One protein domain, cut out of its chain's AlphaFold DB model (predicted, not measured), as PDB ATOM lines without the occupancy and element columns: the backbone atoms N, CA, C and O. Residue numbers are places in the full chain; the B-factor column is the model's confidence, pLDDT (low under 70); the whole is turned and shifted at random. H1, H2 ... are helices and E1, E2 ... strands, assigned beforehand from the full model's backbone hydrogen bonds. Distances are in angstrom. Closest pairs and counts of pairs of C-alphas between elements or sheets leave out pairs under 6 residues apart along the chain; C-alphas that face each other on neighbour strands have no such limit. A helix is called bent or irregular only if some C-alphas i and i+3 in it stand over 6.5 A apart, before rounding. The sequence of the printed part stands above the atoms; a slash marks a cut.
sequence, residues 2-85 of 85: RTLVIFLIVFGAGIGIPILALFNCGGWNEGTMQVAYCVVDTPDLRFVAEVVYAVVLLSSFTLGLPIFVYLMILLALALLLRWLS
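This is residues 2 to 85 of the 85 residues of the protein "Putative membrane protein" of Donghicola eburneus (UniProt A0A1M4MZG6). What shape is it? The small hairpin of E1 and E2 packs at the corner of an L made by long H2 and bent H1; residues 58 to 85 stick out. What builds it? 84 residues are printed, mostly helix, ordered H1, E1, E2, H2. It is extended, radius of gyration of the C-alphas 20.4 A, spanning 65 by 38 by 14 A.

Strands? E1, residues 25 to 28, and E2, 35 to 38, are antiparallel; N 26 and O 37 are within hydrogen-bond range, 2.8 A. Helices? H1, residues 2 to 24, is one helix by its hydrogen bonds but bent, C-alphas 14 and 17 being 6.6 A apart, with arms H1a, 2 to 14, and H1b, 17 to 24. H1b touches H2, residues 43 to 84, at 45 to 53 alone, about perpendicular at 84 degrees; the closest C-alphas, 22 and 49, are 4.6 A apart. Every O i to N i+4 pair is within range in H1a and H1b, 37 of 38 in H2.

Where does H1a begin? C-alpha 2 is at (127.234, 134.966, 107.661). Where does H2 end? H2, 61.5 A long, ends at C-alpha 84, (108.217, 165.485, 164.510).

How large? C-alphas 2 and 85, the farthest apart, are 67.8 A apart. Any cut? The printed part has no cut, no link is long, and no printed residue is under pLDDT 70.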
ATOM      1  N   ARG A   2     125.985 134.395 107.094       84.38
ATOM      2  CA  ARG A   2     127.234 134.966 107.661       84.38
ATOM      3  C   ARG A   2     127.045 135.805 108.935       84.38
ATOM      4  O   ARG A   2     127.730 135.566 109.919       84.38
ATOM      5  N   THR A   3     126.083 136.725 108.946       86.31
ATOM      6  CA  THR A   3     125.804 137.586 110.110       86.31
ATOM      7  C   THR A   3     125.357 136.796 111.341       86.31
ATOM      8  O   THR A   3     125.715 137.146 112.456       86.31
ATOM      9  N   LEU A   4     124.619 135.701 111.140       86.75
ATOM     10  CA  LEU A   4     124.114 134.846 112.218       86.75
ATOM     11  C   LEU A   4     125.254 134.021 112.836       86.75
ATOM     12  O   LEU A   4     125.342 133.902 114.052       86.75
ATOM     13  N   VAL A   5     126.184 133.533 112.010       89.25
ATOM     14  CA  VAL A   5     127.400 132.853 112.486       89.25
ATOM     15  C   VAL A   5     128.274 133.805 113.301       89.25
ATOM     16  O   VAL A   5     128.702 133.452 114.393       89.25
ATOM     17  N   ILE A   6     128.491 135.031 112.811       90.44
ATOM     18  CA  ILE A   6     129.254 136.050 113.549       90.44
ATOM     19  C   ILE A   6     128.564 136.370 114.876       90.44
ATOM     20  O   ILE A   6     129.223 136.397 115.909       90.44
ATOM     21  N   PHE A   7     127.242 136.549 114.863       90.06
ATOM     22  CA  PHE A   7     126.463 136.786 116.074       90.06
ATOM     23  C   PHE A   7     126.658 135.668 117.103       90.06
ATOM     24  O   PHE A   7     126.993 135.957 118.247       90.06
ATOM     25  N   LEU A   8     126.519 134.402 116.699       89.06
ATOM     26  CA  LEU A   8     126.691 133.255 117.593       89.06
ATOM     27  C   LEU A   8     128.112 133.136 118.141       89.06
ATOM     28  O   LEU A   8     128.272 132.805 119.308       89.06
ATOM     29  N   ILE A   9     129.136 133.424 117.334       89.88
ATOM     30  CA  ILE A   9     130.526 133.413 117.802       89.88
ATOM     31  C   ILE A   9     130.740 134.525 118.829       89.88
ATOM     32  O   ILE A   9     131.287 134.268 119.895       89.88
ATOM     33  N   VAL A  10     130.282 135.744 118.542       90.00
ATOM     34  CA  VAL A  10     130.471 136.896 119.433       90.00
ATOM     35  C   VAL A  10     129.704 136.709 120.742       90.00
ATOM     36  O   VAL A  10     130.280 136.885 121.809       90.00
ATOM     37  N   PHE A  11     128.435 136.300 120.689       88.81
ATOM     38  CA  PHE A  11     127.643 136.040 121.896       88.81
ATOM     39  C   PHE A  11     128.113 134.792 122.643       88.81
ATOM     40  O   PHE A  11     128.208 134.795 123.869       88.81
ATOM     41  N   GLY A  12     128.430 133.723 121.917       88.19
ATOM     42  CA  GLY A  12     128.925 132.478 122.492       88.19
ATOM     43  C   GLY A  12     130.256 132.679 123.205       88.19
ATOM     44  O   GLY A  12     130.400 132.252 124.344       88.19
ATOM     45  N   ALA A  13     131.204 133.384 122.590       87.69
ATOM     46  CA  ALA A  13     132.494 133.667 123.207       87.69
ATOM     47  C   ALA A  13     132.413 134.763 124.278       87.69
ATOM     48  O   ALA A  13     133.068 134.654 125.308       87.69
ATOM     49  N   GLY A  14     131.609 135.806 124.055       87.00
ATOM     50  CA  GLY A  14     131.517 136.957 124.956       87.00
ATOM     51  C   GLY A  14     130.640 136.737 126.189       87.00
ATOM     52  O   GLY A  14     130.853 137.395 127.198       87.00
ATOM     53  N   ILE A  15     129.661 135.830 126.122       87.56
ATOM     54  CA  ILE A  15     128.731 135.548 127.229       87.56
ATOM     55  C   ILE A  15     128.734 134.060 127.571       87.56
ATOM     56  O   ILE A  15     128.875 133.697 128.737       87.56
ATOM     57  N   GLY A  16     128.611 133.192 126.566       92.31
ATOM     58  CA  GLY A  16     128.525 131.744 126.778       92.31
ATOM     59  C   GLY A  16     129.744 131.171 127.506       92.31
ATOM     60  O   GLY A  16     129.586 130.552 128.552       92.31
ATOM     61  N   ILE A  17     130.954 131.412 126.992       90.31
ATOM     62  CA  ILE A  17     132.203 130.911 127.589       90.31
ATOM     63  C   ILE A  17     132.397 131.435 129.023       90.31
ATOM     64  O   ILE A  17     132.602 130.604 129.905       90.31
ATOM     65  N   PRO A  18     132.275 132.749 129.310       92.06
ATOM     66  CA  PRO A  18     132.335 133.278 130.674       92.06
ATOM     67  C   PRO A  18     131.378 132.605 131.658       92.06
ATOM     68  O   PRO A  18     131.783 132.225 132.754       92.06
ATOM     69  N   ILE A  19     130.115 132.426 131.260       92.75
ATOM     70  CA  ILE A  19     129.097 131.790 132.101       92.75
ATOM     71  C   ILE A  19     129.467 130.332 132.370       92.75
ATOM     72  O   ILE A  19     129.465 129.895 133.517       92.75
ATOM     73  N   LEU A  20     129.819 129.581 131.325       93.62
ATOM     74  CA  LEU A  20     130.200 128.177 131.464       93.62
ATOM     75  C   LEU A  20     131.456 128.013 132.326       93.62
ATOM     76  O   LEU A  20     131.496 127.111 133.155       93.62
ATOM     77  N   ALA A  21     132.446 128.894 132.175       92.88
ATOM     78  CA  ALA A  21     133.651 128.901 132.998       92.88
ATOM     79  C   ALA A  21     133.322 129.149 134.479       92.88
ATOM     80  O   ALA A  21     133.801 128.414 135.341       92.88
ATOM     81  N   LEU A  22     132.449 130.120 134.773       93.69
ATOM     82  CA  LEU A  22     132.021 130.429 136.138       93.69
ATOM     83  C   LEU A  22     131.295 129.247 136.798       93.69
ATOM     84  O   LEU A  22     131.620 128.882 137.923       93.69
ATOM     85  N   PHE A  23     130.342 128.624 136.099       94.81
ATOM     86  CA  PHE A  23     129.576 127.487 136.628       94.81
ATOM     87  C   PHE A  23     130.358 126.167 136.653       94.81
ATOM     88  O   PHE A  23     129.951 125.225 137.331       94.81
ATOM     89  N   ASN A  24     131.476 126.085 135.931       95.62
ATOM     90  CA  ASN A  24     132.376 124.936 135.954       95.62
ATOM     91  C   ASN A  24     133.249 124.892 137.220       95.62
ATOM     92  O   ASN A  24     133.770 123.825 137.551       95.62
ATOM     93  N   CYS A  25     133.421 126.017 137.919       96.00
ATOM     94  CA  CYS A  25     134.323 126.128 139.061       96.00
ATOM     95  C   CYS A  25     133.605 126.519 140.366       96.00
ATOM     96  O   CYS A  25     132.519 127.099 140.359       96.00
ATOM     97  N   GLY A  26     134.204 126.175 141.510       95.38
ATOM     98  CA  GLY A  26     133.606 126.369 142.831       95.38
ATOM     99  C   GLY A  26     134.614 126.463 143.979       95.38
ATOM    100  O   GLY A  26     135.818 126.265 143.815       95.38
ATOM    101  N   GLY A  27     134.102 126.785 145.171       95.25
ATOM    102  CA  GLY A  27     134.932 127.083 146.345       95.25
ATOM    103  C   GLY A  27     135.680 128.408 146.194       95.25
ATOM    104  O   GLY A  27     136.889 128.471 146.400       95.25
ATOM    105  N   TRP A  28     134.963 129.438 145.755       95.25
ATOM    106  CA  TRP A  28     135.487 130.779 145.541       95.25
ATOM    107  C   TRP A  28     135.971 131.412 146.844       95.25
ATOM    108  O   TRP A  28     135.295 131.324 147.865       95.25
ATOM    109  N   ASN A  29     137.122 132.076 146.798       94.69
ATOM    110  CA  ASN A  29     137.600 132.939 147.871       94.69
ATOM    111  C   ASN A  29     137.235 134.390 147.540       94.69
ATOM    112  O   ASN A  29     137.740 134.942 146.568       94.69
ATOM    113  N   GLU A  30     136.379 135.032 148.330       89.81
ATOM    114  CA  GLU A  30     135.918 136.401 148.062       89.81
ATOM    115  C   GLU A  30     137.026 137.454 148.198       89.81
ATOM    116  O   GLU A  30     136.946 138.510 147.575       89.81
ATOM    117  N   GLY A  31     138.063 137.180 148.997       88.94
ATOM    118  CA  GLY A  31     139.176 138.101 149.223       88.94
ATOM    119  C   GLY A  31     140.226 138.072 148.113       88.94
ATOM    120  O   GLY A  31     140.767 139.117 147.758       88.94
ATOM    121  N   THR A  32     140.517 136.890 147.560       91.44
ATOM    122  CA  THR A  32     141.517 136.724 146.487       91.44
ATOM    123  C   THR A  32     140.908 136.517 145.106       91.44
ATOM    124  O   THR A  32     141.636 136.570 144.120       91.44
ATOM    125  N   MET A  33     139.596 136.278 145.026       91.69
ATOM    126  CA  MET A  33     138.839 135.949 143.807       91.69
ATOM    127  C   MET A  33     139.284 134.641 143.132       91.69
ATOM    128  O   MET A  33     138.864 134.343 142.016       91.69
ATOM    129  N   GLN A  34     140.111 133.850 143.816       95.38
ATOM    130  CA  GLN A  34     140.631 132.581 143.321       95.38
ATOM    131  C   GLN A  34     139.649 131.445 143.571       95.38
ATOM    132  O   GLN A  34     138.885 131.462 144.544       95.38
ATOM    133  N   VAL A  35     139.713 130.430 142.713       95.62
ATOM    134  CA  VAL A  35     138.834 129.265 142.801       95.62
ATOM    135  C   VAL A  35     139.535 128.041 143.381       95.62
ATOM    136  O   VAL A  35     140.681 127.745 143.041       95.62
ATOM    137  N   ALA A  36     138.853 127.288 144.247       96.50
ATOM    138  CA  ALA A  36     139.431 126.089 144.850       96.50
ATOM    139  C   ALA A  36     139.476 124.907 143.869       96.50
ATOM    140  O   ALA A  36     140.482 124.201 143.800       96.50
ATOM    141  N   TYR A  37     138.409 124.690 143.097       95.56
ATOM    142  CA  TYR A  37     138.307 123.555 142.176       95.56
ATOM    143  C   TYR A  37     137.482 123.879 140.926       95.56
ATOM    144  O   TYR A  37     136.597 124.731 140.955       95.56
ATOM    145  N   CYS A  38     137.742 123.150 139.841       95.75
ATOM    146  CA  CYS A  38     136.989 123.195 138.588       95.75
ATOM    147  C   CYS A  38     136.684 121.765 138.116       95.75
ATOM    148  O   CYS A  38     137.513 120.877 138.304       95.75
ATOM    149  N   VAL A  39     135.518 121.530 137.499       96.75
ATOM    150  CA  VAL A  39     135.165 120.212 136.928       96.75
ATOM    151  C   VAL A  39     136.078 119.889 135.745       96.75
ATOM    152  O   VAL A  39     136.680 118.818 135.693       96.75
ATOM    153  N   VAL A  40     136.217 120.838 134.818       95.25
ATOM    154  CA  VAL A  40     137.259 120.843 133.787       95.25
ATOM    155  C   VAL A  40     138.282 121.906 134.159       95.25
ATOM    156  O   VAL A  40     137.993 123.099 134.065       95.25
ATOM    157  N   ASP A  41     139.459 121.478 134.611       94.75
ATOM    158  CA  ASP A  41     140.495 122.376 135.124       94.75
ATOM    159  C   ASP A  41     141.609 122.581 134.093       94.75
ATOM    160  O   ASP A  41     142.554 121.797 133.992       94.75
ATOM    161  N   THR A  42     141.466 123.635 133.289       94.50
ATOM    162  CA  THR A  42     142.543 124.135 132.432       94.50
ATOM    163  C   THR A  42     142.948 125.538 132.885       94.50
ATOM    164  O   THR A  42     142.088 126.290 133.356       94.50
ATOM    165  N   PRO A  43     144.227 125.933 132.723       94.75
ATOM    166  CA  PRO A  43     144.700 127.251 133.149       94.75
ATOM    167  C   PRO A  43     143.880 128.406 132.563       94.75
ATOM    168  O   PRO A  43     143.521 129.335 133.281       94.75
ATOM    169  N   ASP A  44     143.522 128.313 131.279       93.00
ATOM    170  CA  ASP A  44     142.765 129.356 130.585       93.00
ATOM    171  C   ASP A  44     141.328 129.466 131.104       93.00
ATOM    172  O   ASP A  44     140.833 130.565 131.350       93.00
ATOM    173  N   LEU A  45     140.646 128.332 131.298       92.19
ATOM    174  CA  LEU A  45     139.252 128.330 131.742       92.19
ATOM    175  C   LEU A  45     139.137 128.794 133.196       92.19
ATOM    176  O   LEU A  45     138.225 129.547 133.531       92.19
ATOM    177  N   ARG A  46     140.099 128.390 134.033       95.50
ATOM    178  CA  ARG A  46     140.239 128.855 135.414       95.50
ATOM    179  C   ARG A  46     140.464 130.363 135.462       95.50
ATOM    180  O   ARG A  46     139.738 131.048 136.171       95.50
ATOM    181  N   PHE A  47     141.393 130.886 134.661       95.06
ATOM    182  CA  PHE A  47     141.638 132.325 134.573       95.06
ATOM    183  C   PHE A  47     140.378 133.098 134.164       95.06
ATOM    184  O   PHE A  47     140.020 134.086 134.803       95.06
ATOM    185  N   VAL A  48     139.663 132.628 133.136       94.44
ATOM    186  CA  VAL A  48     138.395 133.243 132.718       94.44
ATOM    187  C   VAL A  48     137.379 133.217 133.860       94.44
ATOM    188  O   VAL A  48     136.745 134.234 134.125       94.44
ATOM    189  N   ALA A  49     137.240 132.092 134.562       95.81
ATOM    190  CA  ALA A  49     136.306 131.961 135.672       95.81
ATOM    191  C   ALA A  49     136.642 132.933 136.824       95.81
ATOM    192  O   ALA A  49     135.748 133.616 137.319       95.81
ATOM    193  N   GLU A  50     137.918 133.053 137.204       96.50
ATOM    194  CA  GLU A  50     138.398 133.979 138.242       96.50
ATOM    195  C   GLU A  50     138.164 135.447 137.868       96.50
ATOM    196  O   GLU A  50     137.659 136.222 138.680       96.50
ATOM    197  N   VAL A  51     138.434 135.829 136.616       95.00
ATOM    198  CA  VAL A  51     138.151 137.186 136.122       95.00
ATOM    199  C   VAL A  51     136.651 137.482 136.146       95.00
ATOM    200  O   VAL A  51     136.236 138.558 136.575       95.00
ATOM    201  N   VAL A  52     135.817 136.537 135.711       94.69
ATOM    202  CA  VAL A  52     134.357 136.708 135.718       94.69
ATOM    203  C   VAL A  52     133.838 136.827 137.149       94.69
ATOM    204  O   VAL A  52     133.036 137.720 137.428       94.69
ATOM    205  N   TYR A  53     134.323 135.992 138.069       95.19
ATOM    206  CA  TYR A  53     133.952 136.066 139.480       95.19
ATOM    207  C   TYR A  53     134.355 137.407 140.104       95.19
ATOM    208  O   TYR A  53     133.536 138.046 140.763       95.19
ATOM    209  N   ALA A  54     135.567 137.891 139.819       93.69
ATOM    210  CA  ALA A  54     136.036 139.208 140.240       93.69
ATOM    211  C   ALA A  54     135.107 140.336 139.764       93.69
ATOM    212  O   ALA A  54     134.720 141.203 140.551       93.69
ATOM    213  N   VAL A  55     134.703 140.310 138.490       91.81
ATOM    214  CA  VAL A  55     133.781 141.301 137.913       91.81
ATOM    215  C   VAL A  55     132.414 141.244 138.588       91.81
ATOM    216  O   VAL A  55     131.862 142.294 138.923       91.81
ATOM    217  N   VAL A  56     131.868 140.047 138.817       90.62
ATOM    218  CA  VAL A  56     130.580 139.862 139.502       90.62
ATOM    219  C   VAL A  56     130.648 140.408 140.925       90.62
ATOM    220  O   VAL A  56     129.782 141.189 141.322       90.62
ATOM    221  N   LEU A  57     131.697 140.058 141.669       91.00
ATOM    222  CA  LEU A  57     131.888 140.497 143.045       91.00
ATOM    223  C   LEU A  57     132.011 142.024 143.114       91.00
ATOM    224  O   LEU A  57     131.243 142.668 143.828       91.00
ATOM    225  N   LEU A  58     132.885 142.626 142.302       90.06
ATOM    226  CA  LEU A  58     133.037 144.082 142.230       90.06
ATOM    227  C   LEU A  58     131.726 144.779 141.852       90.06
ATOM    228  O   LEU A  58     131.358 145.763 142.487       90.06
ATOM    229  N   SER A  59     130.995 144.252 140.869       87.50
ATOM    230  CA  SER A  59     129.697 144.802 140.450       87.50
ATOM    231  C   SER A  59     128.653 144.720 141.567       87.50
ATOM    232  O   SER A  59     127.875 145.649 141.770       87.50
ATOM    233  N   SER A  60     128.650 143.626 142.332       86.38
ATOM    234  CA  SER A  60     127.742 143.461 143.467       86.38
ATOM    235  C   SER A  60     128.055 144.438 144.605       86.38
ATOM    236  O   SER A  60     127.135 145.014 145.181       86.38
ATOM    237  N   PHE A  61     129.337 144.712 144.874       83.69
ATOM    238  CA  PHE A  61     129.757 145.695 145.874       83.69
ATOM    239  C   PHE A  61     129.442 147.130 145.440       83.69
ATOM    240  O   PHE A  61     128.914 147.912 146.237       83.69
ATOM    241  N   THR A  62     129.721 147.481 144.181       85.75
ATOM    242  CA  THR A  62     129.455 148.829 143.657       85.75
ATOM    243  C   THR A  62     127.967 149.140 143.549       85.75
ATOM    244  O   THR A  62     127.608 150.305 143.669       85.75
ATOM    245  N   LEU A  63     127.099 148.137 143.384       83.69
ATOM    246  CA  LEU A  63     125.641 148.303 143.449       83.69
ATOM    247  C   LEU A  63     125.088 148.212 144.877       83.69
ATOM    248  O   LEU A  63     124.170 148.954 145.230       83.69
ATOM    249  N   GLY A  64     125.642 147.333 145.713       84.94
ATOM    250  CA  GLY A  64     125.177 147.115 147.081       84.94
ATOM    251  C   GLY A  64     125.361 148.339 147.976       84.94
ATOM    252  O   GLY A  64     124.461 148.681 148.742       84.94
ATOM    253  N   LEU A  65     126.488 149.045 147.843       85.50
ATOM    254  CA  LEU A  65     126.787 150.215 148.672       85.50
ATOM    255  C   LEU A  65     125.816 151.392 148.419       85.50
ATOM    256  O   LEU A  65     125.243 151.884 149.394       85.50
ATOM    257  N   PRO A  66     125.530 151.819 147.171       86.00
ATOM    258  CA  PRO A  66     124.504 152.827 146.888       86.00
ATOM    259  C   PRO A  66     123.111 152.454 147.400       86.00
ATOM    260  O   PRO A  66     122.424 153.302 147.969       86.00
ATOM    261  N   ILE A  67     122.700 151.190 147.238       90.50
ATOM    262  CA  ILE A  67     121.399 150.708 147.724       90.50
ATOM    263  C   ILE A  67     121.340 150.804 149.250       90.50
ATOM    264  O   ILE A  67     120.368 151.319 149.802       90.50
ATOM    265  N   PHE A  68     122.390 150.358 149.940       90.69
ATOM    266  CA  PHE A  68     122.470 150.438 151.394       90.69
ATOM    267  C   PHE A  68     122.401 151.889 151.892       90.69
ATOM    268  O   PHE A  68     121.611 152.198 152.783       90.69
ATOM    269  N   VAL A  69     123.164 152.801 151.278       93.50
ATOM    270  CA  VAL A  69     123.136 154.236 151.614       93.50
ATOM    271  C   VAL A  69     121.734 154.820 151.426       93.50
ATOM    272  O   VAL A  69     121.237 155.514 152.311       93.50
ATOM    273  N   TYR A  70     121.066 154.500 150.317       94.81
ATOM    274  CA  TYR A  70     119.695 154.939 150.059       94.81
ATOM    275  C   TYR A  70     118.715 154.467 151.147       94.81
ATOM    276  O   TYR A  70     117.937 155.272 151.667       94.81
ATOM    277  N   LEU A  71     118.787 153.195 151.552       97.38
ATOM    278  CA  LEU A  71     117.942 152.647 152.620       97.38
ATOM    279  C   LEU A  71     118.184 153.341 153.967       97.38
ATOM    280  O   LEU A  71     117.226 153.648 154.678       97.38
ATOM    281  N   MET A  72     119.443 153.642 154.302       98.00
ATOM    282  CA  MET A  72     119.786 154.365 155.531       98.00
ATOM    283  C   MET A  72     119.222 155.791 155.544       98.00
ATOM    284  O   MET A  72     118.739 156.246 156.581       98.00
ATOM    285  N   ILE A  73     119.224 156.482 154.398       98.06
ATOM    286  CA  ILE A  73     118.619 157.816 154.257       98.06
ATOM    287  C   ILE A  73     117.105 157.751 154.479       98.06
ATOM    288  O   ILE A  73     116.564 158.549 155.245       98.06
ATOM    289  N   LEU A  74     116.418 156.792 153.849       98.25
ATOM    290  CA  LEU A  74     114.975 156.614 154.031       98.25
ATOM    291  C   LEU A  74     114.614 156.306 155.487       98.25
ATOM    292  O   LEU A  74     113.658 156.873 156.015       98.25
ATOM    293  N   LEU A  75     115.391 155.442 156.145       98.31
ATOM    294  CA  LEU A  75     115.202 155.118 157.555       98.31
ATOM    295  C   LEU A  75     115.378 156.358 158.441       98.31
ATOM    296  O   LEU A  75     114.534 156.623 159.294       98.31
ATOM    297  N   ALA A  76     116.442 157.135 158.222       98.31
ATOM    298  CA  ALA A  76     116.688 158.367 158.964       98.31
ATOM    299  C   ALA A  76     115.545 159.379 158.780       98.31
ATOM    300  O   ALA A  76     115.082 159.966 159.757       98.31
ATOM    301  N   LEU A  77     115.041 159.533 157.551       98.31
ATOM    302  CA  LEU A  77     113.912 160.412 157.253       98.31
ATOM    303  C   LEU A  77     112.625 159.941 157.942       98.31
ATOM    304  O   LEU A  77     111.913 160.751 158.530       98.31
ATOM    305  N   ALA A  78     112.336 158.639 157.913       98.19
ATOM    306  CA  ALA A  78     111.166 158.070 158.577       98.19
ATOM    307  C   ALA A  78     111.216 158.269 160.100       98.19
ATOM    308  O   ALA A  78     110.210 158.628 160.712       98.19
ATOM    309  N   LEU A  79     112.391 158.080 160.711       98.38
ATOM    310  CA  LEU A  79     112.597 158.333 162.138       98.38
ATOM    311  C   LEU A  79     112.456 159.821 162.480       98.38
ATOM    312  O   LEU A  79     111.824 160.144 163.482       98.38
ATOM    313  N   LEU A  80     112.988 160.715 161.641       98.06
ATOM    314  CA  LEU A  80     112.844 162.162 161.809       98.06
ATOM    315  C   LEU A  80     111.371 162.585 161.745       98.06
ATOM    316  O   LEU A  80     110.902 163.300 162.623       98.06
ATOM    317  N   LEU A  81     110.631 162.117 160.737       97.81
ATOM    318  CA  LEU A  81     109.208 162.425 160.577       97.81
ATOM    319  C   LEU A  81     108.378 161.896 161.747       97.81
ATOM    320  O   LEU A  81     107.531 162.619 162.256       97.81
ATOM    321  N   ARG A  82     108.660 160.671 162.209       97.19
ATOM    322  CA  ARG A  82     108.023 160.098 163.402       97.19
ATOM    323  C   ARG A  82     108.317 160.907 164.667       97.19
ATOM    324  O   ARG A  82     107.482 160.947 165.558       97.19
ATOM    325  N   TRP A  83     109.512 161.475 164.788       95.25
ATOM    326  CA  TRP A  83     109.873 162.301 165.941       95.25
ATOM    327  C   TRP A  83     109.194 163.679 165.910       95.25
ATOM    328  O   TRP A  83     108.950 164.256 166.964       95.25
ATOM    329  N   LEU A  84     108.889 164.198 164.715       94.75
ATOM    330  CA  LEU A  84     108.217 165.485 164.510       94.75
ATOM    331  C   LEU A  84     106.680 165.414 164.586       94.75
ATOM    332  O   LEU A  84     106.051 166.462 164.737       94.75
ATOM    333  N   SER A  85     106.086 164.225 164.431       86.69
ATOM    334  CA  SER A  85     104.643 163.964 164.578       86.69
ATOM    335  C   SER A  85     104.254 163.688 166.025       86.69
ATOM    336  O   SER A  85     103.239 164.258 166.476       86.69
TER     337      SER A  85